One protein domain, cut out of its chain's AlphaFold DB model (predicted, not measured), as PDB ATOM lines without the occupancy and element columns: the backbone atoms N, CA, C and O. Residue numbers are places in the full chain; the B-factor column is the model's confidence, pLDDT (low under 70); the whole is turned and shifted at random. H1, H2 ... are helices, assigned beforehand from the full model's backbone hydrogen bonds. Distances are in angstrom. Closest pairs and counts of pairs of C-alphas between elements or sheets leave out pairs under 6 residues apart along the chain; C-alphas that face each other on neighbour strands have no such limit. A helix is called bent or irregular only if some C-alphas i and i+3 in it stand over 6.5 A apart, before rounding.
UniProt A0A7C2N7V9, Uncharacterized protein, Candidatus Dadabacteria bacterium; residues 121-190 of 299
ATOM      1  N   ARG A 121     241.019 166.939 184.319       93.75
ATOM      2  CA  ARG A 121     240.428 168.282 184.382       93.75
ATOM      3  C   ARG A 121     239.374 168.502 183.295       93.75
ATOM      4  O   ARG A 121     238.304 169.018 183.589       93.75
ATOM      5  N   LEU A 122     239.640 168.092 182.051       95.81
ATOM      6  CA  LEU A 122     238.663 168.179 180.954       95.81
ATOM      7  C   LEU A 122     237.416 167.326 181.203       95.81
ATOM      8  O   LEU A 122     236.330 167.698 180.765       95.81
ATOM      9  N   PHE A 123     237.554 166.182 181.865       95.81
ATOM     10  CA  PHE A 123     236.413 165.362 182.253       95.81
ATOM     11  C   PHE A 123     235.597 166.046 183.360       95.81
ATOM     12  O   PHE A 123     234.386 166.213 183.210       95.81
ATOM     13  N   ASP A 124     236.249 166.510 184.428       93.25
ATOM     14  CA  ASP A 124     235.588 167.170 185.559       93.25
ATOM     15  C   ASP A 124     234.898 168.474 185.173       93.25
ATOM     16  O   ASP A 124     233.741 168.705 185.535       93.25
ATOM     17  N   ASP A 125     235.584 169.328 184.418       95.44
ATOM     18  CA  ASP A 125     235.062 170.625 183.995       95.44
ATOM     19  C   ASP A 125     233.859 170.480 183.050       95.44
ATOM     20  O   ASP A 125     233.078 171.425 182.889       95.44
ATOM     21  N   PHE A 126     233.663 169.307 182.437       96.31
ATOM     22  CA  PHE A 126     232.537 169.069 181.540       96.31
ATOM     23  C   PHE A 126     231.190 169.154 182.266       96.31
ATOM     24  O   PHE A 126     230.198 169.565 181.663       96.31
ATOM     25  N   ARG A 127     231.146 168.927 183.586       94.62
ATOM     26  CA  ARG A 127     229.933 169.152 184.395       94.62
ATOM     27  C   ARG A 127     229.388 170.580 184.263       94.62
ATOM     28  O   ARG A 127     228.179 170.793 184.314       94.62
ATOM     29  N   TYR A 128     230.262 171.574 184.081       96.62
ATOM     30  CA  TYR A 128     229.848 172.971 183.915       96.62
ATOM     31  C   TYR A 128     229.203 173.212 182.549       96.62
ATOM     32  O   TYR A 128     228.284 174.022 182.430       96.62
ATOM     33  N   VAL A 129     229.639 172.471 181.528       96.81
ATOM     34  CA  VAL A 129     228.994 172.443 180.212       96.81
ATOM     35  C   VAL A 129     227.613 171.802 180.310       96.81
ATOM     36  O   VAL A 129     226.650 172.355 179.783       96.81
ATOM     37  N   GLU A 130     227.481 170.673 181.009       95.25
ATOM     38  CA  GLU A 130     226.192 169.994 181.194       95.25
ATOM     39  C   GLU A 130     225.180 170.868 181.946       95.25
ATOM     40  O   GLU A 130     224.034 171.010 181.511       95.25
ATOM     41  N   GLN A 131     225.613 171.530 183.024       96.06
ATOM     42  CA  GLN A 131     224.793 172.496 183.765       96.06
ATOM     43  C   GLN A 131     224.334 173.658 182.877       96.06
ATOM     44  O   GLN A 131     223.161 174.040 182.912       96.06
ATOM     45  N   TRP A 132     225.232 174.203 182.051       96.94
ATOM     46  CA  TRP A 132     224.894 175.262 181.100       96.94
ATOM     47  C   TRP A 132     223.893 174.793 180.043       96.94
ATOM     48  O   TRP A 132     222.888 175.466 179.811       96.94
ATOM     49  N   ASN A 133     224.115 173.627 179.435       95.06
ATOM     50  CA  ASN A 133     223.209 173.061 178.435       95.06
ATOM     51  C   ASN A 133     221.814 172.804 179.026       95.06
ATOM     52  O   ASN A 133     220.813 173.138 178.391       95.06
ATOM     53  N   SER A 134     221.740 172.288 180.258       95.31
ATOM     54  CA  SER A 134     220.481 172.102 180.990       95.31
ATOM     55  C   SER A 134     219.746 173.428 181.213       95.31
ATOM     56  O   SER A 134     218.547 173.535 180.929       95.31
ATOM     57  N   LEU A 135     220.461 174.476 181.637       96.56
ATOM     58  CA  LEU A 135     219.898 175.818 181.791       96.56
ATOM     59  C   LEU A 135     219.355 176.364 180.459       96.56
ATOM     60  O   LEU A 135     218.242 176.888 180.419       96.56
ATOM     61  N   GLN A 136     220.111 176.244 179.363       95.75
ATOM     62  CA  GLN A 136     219.673 176.726 178.046       95.75
ATOM     63  C   GLN A 136     218.459 175.953 177.520       95.75
ATOM     64  O   GLN A 136     217.518 176.568 177.013       95.75
ATOM     65  N   ALA A 137     218.430 174.629 177.695       94.88
ATOM     66  CA  ALA A 137     217.278 173.808 177.338       94.88
ATOM     67  C   ALA A 137     216.019 174.253 178.097       94.88
ATOM     68  O   ALA A 137     214.978 174.482 177.483       94.88
ATOM     69  N   ASN A 138     216.123 174.483 179.408       96.62
ATOM     70  CA  ASN A 138     215.002 174.965 180.217       96.62
ATOM     71  C   ASN A 138     214.573 176.396 179.854       96.62
ATOM     72  O   ASN A 138     213.377 176.676 179.803       96.62
ATOM     73  N   LYS A 139     215.513 177.290 179.516       96.56
ATOM     74  CA  LYS A 139     215.178 178.621 178.978       96.56
ATOM     75  C   LYS A 139     214.374 178.518 177.679       96.56
ATOM     76  O   LYS A 139     213.453 179.307 177.478       96.56
ATOM     77  N   ASN A 140     214.695 177.563 176.808       96.56
ATOM     78  CA  ASN A 140     213.939 177.333 175.576       96.56
ATOM     79  C   ASN A 140     212.547 176.759 175.867       96.56
ATOM     80  O   ASN A 140     211.568 177.280 175.342       96.56
ATOM     81  N   LEU A 141     212.430 175.785 176.776       96.38
ATOM     82  CA  LEU A 141     211.131 175.254 177.209       96.38
ATOM     83  C   LEU A 141     210.223 176.341 177.803       96.38
ATOM     84  O   LEU A 141     209.023 176.345 177.534       96.38
ATOM     85  N   LEU A 142     210.786 177.280 178.574       96.00
ATOM     86  CA  LEU A 142     210.049 178.423 179.120       96.00
ATOM     87  C   LEU A 142     209.546 179.350 178.004       96.00
ATOM     88  O   LEU A 142     208.384 179.746 178.016       96.00
ATOM     89  N   LYS A 143     210.398 179.670 177.020       96.56
ATOM     90  CA  LYS A 143     210.022 180.492 175.852       96.56
ATOM     91  C   LYS A 143     208.933 179.835 175.003       96.56
ATOM     92  O   LYS A 143     208.072 180.530 174.477       96.56
ATOM     93  N   GLU A 144     208.971 178.513 174.886       96.94
ATOM     94  CA  GLU A 144     207.971 177.709 174.180       96.94
ATOM     95  C   GLU A 144     206.682 177.495 174.998       96.94
ATOM     96  O   GLU A 144     205.752 176.861 174.507       96.94
ATOM     97  N   GLY A 145     206.615 177.982 176.243       95.44
ATOM     98  CA  GLY A 145     205.455 177.816 177.125       95.44
ATOM     99  C   GLY A 145     205.246 176.385 177.636       95.44
ATOM    100  O   GLY A 145     204.182 176.074 178.164       95.44
ATOM    101  N   LYS A 146     206.245 175.504 177.495       96.38
ATOM    102  CA  LYS A 146     206.186 174.099 177.942       96.38
ATOM    103  C   LYS A 146     206.402 173.935 179.445       96.38
ATOM    104  O   LYS A 146     206.030 172.908 180.004       96.38
ATOM    105  N   ILE A 147     207.000 174.932 180.094       95.62
ATOM    106  CA  ILE A 147     207.128 175.019 181.551       95.62
ATOM    107  C   ILE A 147     206.675 176.400 182.024       95.62
ATOM    108  O   ILE A 147     206.824 177.391 181.306       95.62
ATOM    109  N   SER A 148     206.126 176.473 183.237       95.88
ATOM    110  CA  SER A 148     205.749 177.751 183.838       95.88
ATOM    111  C   SER A 148     206.977 178.496 184.362       95.88
ATOM    112  O   SER A 148     207.985 177.891 184.740       95.88
ATOM    113  N   LYS A 149     206.870 179.827 184.445       95.25
ATOM    114  CA  LYS A 149     207.903 180.666 185.065       95.25
ATOM    115  C   LYS A 149     208.179 180.251 186.513       95.25
ATOM    116  O   LYS A 149     209.327 180.204 186.921       95.25
ATOM    117  N   GLU A 150     207.143 179.875 187.257       95.25
ATOM    118  CA  GLU A 150     207.287 179.417 188.640       95.25
ATOM    119  C   GLU A 150     208.141 178.142 188.756       95.25
ATOM    120  O   GLU A 150     209.016 178.069 189.616       95.25
ATOM    121  N   ILE A 151     207.936 177.150 187.879       93.81
ATOM    122  CA  ILE A 151     208.756 175.925 187.852       93.81
ATOM    123  C   ILE A 151     210.211 176.269 187.516       93.81
ATOM    124  O   ILE A 151     211.135 175.753 188.152       93.81
ATOM    125  N   PHE A 152     210.413 177.156 186.539       96.62
ATOM    126  CA  PHE A 152     211.746 177.599 186.145       96.62
ATOM    127  C   PHE A 152     212.463 178.317 187.294       96.62
ATOM    128  O   PHE A 152     213.567 177.914 187.647       96.62
ATOM    129  N   ASP A 153     211.825 179.304 187.923       95.38
ATOM    130  CA  ASP A 153     212.415 180.120 188.993       95.38
ATOM    131  C   ASP A 153     212.687 179.298 190.270       95.38
ATOM    132  O   ASP A 153     213.666 179.556 190.971       95.38
ATOM    133  N   ARG A 154     211.876 178.263 190.558       94.69
ATOM    134  CA  ARG A 154     212.151 177.297 191.644       94.69
ATOM    135  C   ARG A 154     213.380 176.431 191.367       94.69
ATOM    136  O   ARG A 154     214.084 176.059 192.300       94.69
ATOM    137  N   THR A 155     213.616 176.089 190.101       94.31
ATOM    138  CA  THR A 155     214.729 175.216 189.691       94.31
ATOM    139  C   THR A 155     216.025 176.009 189.494       94.31
ATOM    140  O   THR A 155     217.102 175.542 189.859       94.31
ATOM    141  N   PHE A 156     215.929 177.218 188.937       96.19
ATOM    142  CA  PHE A 156     217.048 178.071 188.543       96.19
ATOM    143  C   PHE A 156     216.927 179.457 189.177       96.19
ATOM    144  O   PHE A 156     216.455 180.410 188.559       96.19
ATOM    145  N   THR A 157     217.409 179.582 190.413       96.38
ATOM    146  CA  THR A 157     217.489 180.881 191.088       96.38
ATOM    147  C   THR A 157     218.484 181.814 190.379       96.38
ATOM    148  O   THR A 157     219.428 181.333 189.740       96.38
ATOM    149  N   PRO A 158     218.341 183.148 190.506       95.88
ATOM    150  CA  PRO A 158     219.280 184.100 189.906       95.88
ATOM    151  C   PRO A 158     220.748 183.837 190.279       95.88
ATOM    152  O   PRO A 158     221.622 183.862 189.412       95.88
ATOM    153  N   ASP A 159     221.018 183.499 191.542       96.62
ATOM    154  CA  ASP A 159     222.370 183.179 192.014       96.62
ATOM    155  C   ASP A 159     222.924 181.909 191.365       96.62
ATOM    156  O   ASP A 159     224.093 181.859 190.969       96.62
ATOM    157  N   LEU A 160     222.081 180.883 191.207       96.50
ATOM    158  CA  LEU A 160     222.465 179.649 190.531       96.50
ATOM    159  C   LEU A 160     222.756 179.901 189.049       96.50
ATOM    160  O   LEU A 160     223.759 179.405 188.539       96.50
ATOM    161  N   ILE A 161     221.933 180.705 188.371       97.31
ATOM    162  CA  ILE A 161     222.153 181.096 186.972       97.31
ATOM    163  C   ILE A 161     223.511 181.789 186.819       97.31
ATOM    164  O   ILE A 161     224.312 181.367 185.983       97.31
ATOM    165  N   ASN A 162     223.802 182.782 187.663       97.50
ATOM    166  CA  ASN A 162     225.078 183.504 187.642       97.50
ATOM    167  C   ASN A 162     226.270 182.568 187.898       97.50
ATOM    168  O   ASN A 162     227.302 182.669 187.230       97.50
ATOM    169  N   LYS A 163     226.132 181.627 188.840       97.88
ATOM    170  CA  LYS A 163     227.160 180.618 189.134       97.88
ATOM    171  C   LYS A 163     227.411 179.695 187.938       97.88
ATOM    172  O   LYS A 163     228.569 179.480 187.582       97.88
ATOM    173  N   ILE A 164     226.352 179.167 187.320       97.81
ATOM    174  CA  ILE A 164     226.447 178.294 186.139       97.81
ATOM    175  C   ILE A 164     227.127 179.044 184.990       97.81
ATOM    176  O   ILE A 164     228.058 178.518 184.383       97.81
ATOM    177  N   GLU A 165     226.707 180.281 184.718       97.62
ATOM    178  CA  GLU A 165     227.274 181.103 183.647       97.62
ATOM    179  C   GLU A 165     228.763 181.388 183.866       97.62
ATOM    180  O   GLU A 165     229.573 181.143 182.969       97.62
ATOM    181  N   LYS A 166     229.149 181.833 185.068       98.00
ATOM    182  CA  LYS A 166     230.553 182.102 185.413       98.00
ATOM    183  C   LYS A 166     231.429 180.859 185.237       98.00
ATOM    184  O   LYS A 166     232.491 180.945 184.620       98.00
ATOM    185  N   ASN A 167     230.978 179.714 185.748       97.62
ATOM    186  CA  ASN A 167     231.723 178.462 185.642       97.62
ATOM    187  C   ASN A 167     231.862 178.023 184.178       97.62
ATOM    188  O   ASN A 167     232.970 177.737 183.730       97.62
ATOM    189  N   TYR A 168     230.777 178.049 183.400       97.44
ATOM    190  CA  TYR A 168     230.815 177.702 181.978       97.44
ATOM    191  C   TYR A 168     231.762 178.607 181.181       97.44
ATOM    192  O   TYR A 168     232.594 178.117 180.416       97.44
ATOM    193  N   LEU A 169     231.689 179.927 181.383       97.00
ATOM    194  CA  LEU A 169     232.554 180.887 180.690       97.00
ATOM    195  C   LEU A 169     234.042 180.634 180.950       97.00
ATOM    196  O   LEU A 169     234.844 180.860 180.043       97.00
ATOM    197  N   SER A 170     234.401 180.141 182.140       97.31
ATOM    198  CA  SER A 170     235.791 179.822 182.489       97.31
ATOM    199  C   SER A 170     236.356 178.607 181.742       97.31
ATOM    200  O   SER A 170     237.565 178.535 181.540       97.31
ATOM    201  N   VAL A 171     235.496 177.697 181.262       97.06
ATOM    202  CA  VAL A 171     235.919 176.432 180.632       97.06
ATOM    203  C   VAL A 171     235.499 176.286 179.166       97.06
ATOM    204  O   VAL A 171     235.989 175.391 178.482       97.06
ATOM    205  N   LYS A 172     234.621 177.154 178.638       96.31
ATOM    206  CA  LYS A 172     233.996 176.995 177.306       96.31
ATOM    207  C   LYS A 172     234.979 176.801 176.147       96.31
ATOM    208  O   LYS A 172     234.651 176.121 175.182       96.31
ATOM    209  N   SER A 173     236.175 177.386 176.221       95.50
ATOM    210  CA  SER A 173     237.198 177.289 175.168       95.50
ATOM    211  C   SER A 173     237.790 175.881 175.037       95.50
ATOM    212  O   SER A 173     238.394 175.559 174.012       95.50
ATOM    213  N   ASN A 174     237.595 175.032 176.049       96.50
ATOM    214  CA  ASN A 174     238.009 173.636 176.049       96.50
ATOM    215  C   ASN A 174     237.000 172.706 175.357       96.50
ATOM    216  O   ASN A 174     237.280 171.519 175.222       96.50
ATOM    217  N   TYR A 175     235.849 173.200 174.899       96.50
ATOM    218  CA  TYR A 175     234.796 172.360 174.329       96.50
ATOM    219  C   TYR A 175     234.313 172.891 172.982       96.50
ATOM    220  O   TYR A 175     234.605 174.022 172.591       96.50
ATOM    221  N   HIS A 176     233.583 172.049 172.249       93.88
ATOM    222  CA  HIS A 176     233.100 172.398 170.920       93.88
ATOM    223  C   HIS A 176     232.224 173.668 170.980       93.88
ATOM    224  O   HIS A 176     231.242 173.688 171.720       93.88
ATOM    225  N   PRO A 177     232.484 174.698 170.151       89.62
ATOM    226  CA  PRO A 177     231.875 176.023 170.314       89.62
ATOM    227  C   PRO A 177     230.350 176.047 170.140       89.62
ATOM    228  O   PRO A 177     229.673 176.826 170.800       89.62
ATOM    229  N   THR A 178     229.806 175.212 169.247       86.44
ATOM    230  CA  THR A 178     228.357 175.155 168.977       86.44
ATOM    231  C   THR A 178     227.639 173.931 169.542       86.44
ATOM    232  O   THR A 178     226.435 173.984 169.744       86.44
ATOM    233  N   ASN A 179     228.347 172.827 169.781       87.00
ATOM    234  CA  ASN A 179     227.765 171.527 170.106       87.00
ATOM    235  C   ASN A 179     228.632 170.809 171.151       87.00
ATOM    236  O   ASN A 179     229.257 169.808 170.811       87.00
ATOM    237  N   PRO A 180     228.770 171.306 172.389       88.69
ATOM    238  CA  PRO A 180     229.689 170.731 173.368       88.69
ATOM    239  C   PRO A 180     229.093 169.465 174.012       88.69
ATOM    240  O   PRO A 180     228.685 169.468 175.166       88.69
ATOM    241  N   TYR A 181     229.015 168.380 173.237       89.62
ATOM    242  CA  TYR A 181     228.391 167.111 173.639       89.62
ATOM    243  C   TYR A 181     229.387 166.057 174.132       89.62
ATOM    244  O   TYR A 181     228.975 164.956 174.483       89.62
ATOM    245  N   HIS A 182     230.689 166.353 174.128       93.81
ATOM    246  CA  HIS A 182     231.698 165.401 174.578       93.81
ATOM    247  C   HIS A 182     232.903 166.100 175.219       93.81
ATOM    248  O   HIS A 182     233.512 166.985 174.614       93.81
ATOM    249  N   TRP A 183     233.297 165.644 176.409       96.19
ATOM    250  CA  TRP A 183     234.413 166.202 177.182       96.19
ATOM    251  C   TRP A 183     235.762 166.088 176.448       96.19
ATOM    252  O   TRP A 183     236.537 167.036 176.377       96.19
ATOM    253  N   ALA A 184     236.005 164.949 175.793       96.19
ATOM    254  CA  ALA A 184     237.227 164.679 175.032       96.19
ATOM    255  C   ALA A 184     237.376 165.468 173.708       96.19
ATOM    256  O   ALA A 184     238.285 165.182 172.929       96.19
ATOM    257  N   TRP A 185     236.511 166.448 173.407       96.38
ATOM    258  CA  TRP A 185     236.600 167.209 172.153       96.38
ATOM    259  C   TRP A 185     237.969 167.870 171.965       96.38
ATOM    260  O   TRP A 185     238.581 167.693 170.916       96.38
ATOM    261  N   LYS A 186     238.492 168.578 172.978       95.44
ATOM    262  CA  LYS A 186     239.789 169.276 172.878       95.44
ATOM    263  C   LYS A 186     240.943 168.338 172.542       95.44
ATOM    264  O   LYS A 186     241.851 168.753 171.828       95.44
ATOM    265  N   ILE A 187     240.877 167.100 173.033       95.56
ATOM    266  CA  ILE A 187     241.883 166.057 172.812       95.56
ATOM    267  C   ILE A 187     241.927 165.691 171.327       95.56
ATOM    268  O   ILE A 187     242.997 165.618 170.736       95.56
ATOM    269  N   PHE A 188     240.756 165.522 170.708       95.06
ATOM    270  CA  PHE A 188     240.636 164.954 169.365       95.06
ATOM    271  C   PHE A 188     240.218 165.948 168.276       95.06
ATOM    272  O   PHE A 188     240.054 165.546 167.124       95.06
ATOM    273  N   LYS A 189     240.056 167.241 168.584       92.00
ATOM    274  CA  LYS A 189     239.524 168.252 167.647       92.00
ATOM    275  C   LYS A 189     240.283 168.345 166.319       92.00
ATOM    276  O   LYS A 189     239.691 168.705 165.310       92.00
ATOM    277  N   ASN A 190     241.578 168.025 166.317       92.25
ATOM    278  CA  ASN A 190     242.422 168.059 165.118       92.25
ATOM    279  C   ASN A 190     242.365 166.750 164.310       92.25
ATOM    280  O   ASN A 190     242.845 166.704 163.183       92.25
TER     281      ASN A 190
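What this domain is: This is residues 121 to 190 of the 299 residues of an uncharacterized protein of Candidatus Dadabacteria bacterium (UniProt A0A7C2N7V9). Two long helices, H1 and H3, meet as a V, with the narrow part toward the beginning of H1 and the end of H3, and the short helix H2 bridges the open end between the end of H1 and the beginning of H3. The link after H3 and the four-residue helix H4 lie at the narrow end. The printed part has 70 residues with four named helices, in the order H1, H2, H3, H4, and no named strand; the class is all helix. It is elongated, with spans of 42 by 23 by 14 A, and only just loose, close to compact, with a radius of gyration of the C-alphas of 13.5 A.

How they stand to each other: H1, residues 121 to 143, and H2, residues 149 to 155, form a helical hairpin over a tight link. They only just touch, with 3 pairs of C-alphas within 8 A, the closest being those of Leu 142 and Lys 149 at 6.7 A; H1 touches H2 with residues 138 to 142 alone. They run opposite ways at a shallow tilt of 18 degrees. H3, residues 158 to 174, follows by a tight link, and H2 and H3 meet only through their link. H1 and H3 touch, with the C-alphas of Tyr 128 and Tyr 168 closest at 5.2 A; they run opposite ways at a steep tilt of 51 degrees. H4, residues 185 to 188, is close to H3 but not clearly touching, the closest C-alphas being those of Asn 174 and Lys 186 at 5.7 A. H4 is apart from H2, and only just apart from H1, with closest C-alphas 8.2 A apart. Every O i to N i+4 pair is within hydrogen-bond range in H2, against 15 of 19 in H1 and 10 of 13 in H3; H4 is too short for such a pair.

Where its parts are: H1 begins at C-alpha 121, (240.428, 168.282, 184.382), and measures 33.9 A to C-alpha 143. It is neither bent nor irregular, but only just: C-alphas 124 and 127 are 6.1 A apart. H2 measures 9.9 A. H3 begins at C-alpha 158, (219.280, 184.100, 189.906), and measures 25.5 A; it has a kink of 29 degrees near residue 168 and is irregular, with C-alphas 170 and 173 7.9 A apart. H4, 5.4 A from first to last C-alpha, ends at C-alpha 188, (240.636, 164.954, 169.365).

The domain as a whole: The two C-alphas farthest apart are those of Glu 150 and Asn 190, at 43.8 A. The printed part has no cut. The link from H3 to H4, 10 residues, is short but not tight, and no link is long. The mean pLDDT of the printed part is 95.4, and no printed residue is under 70.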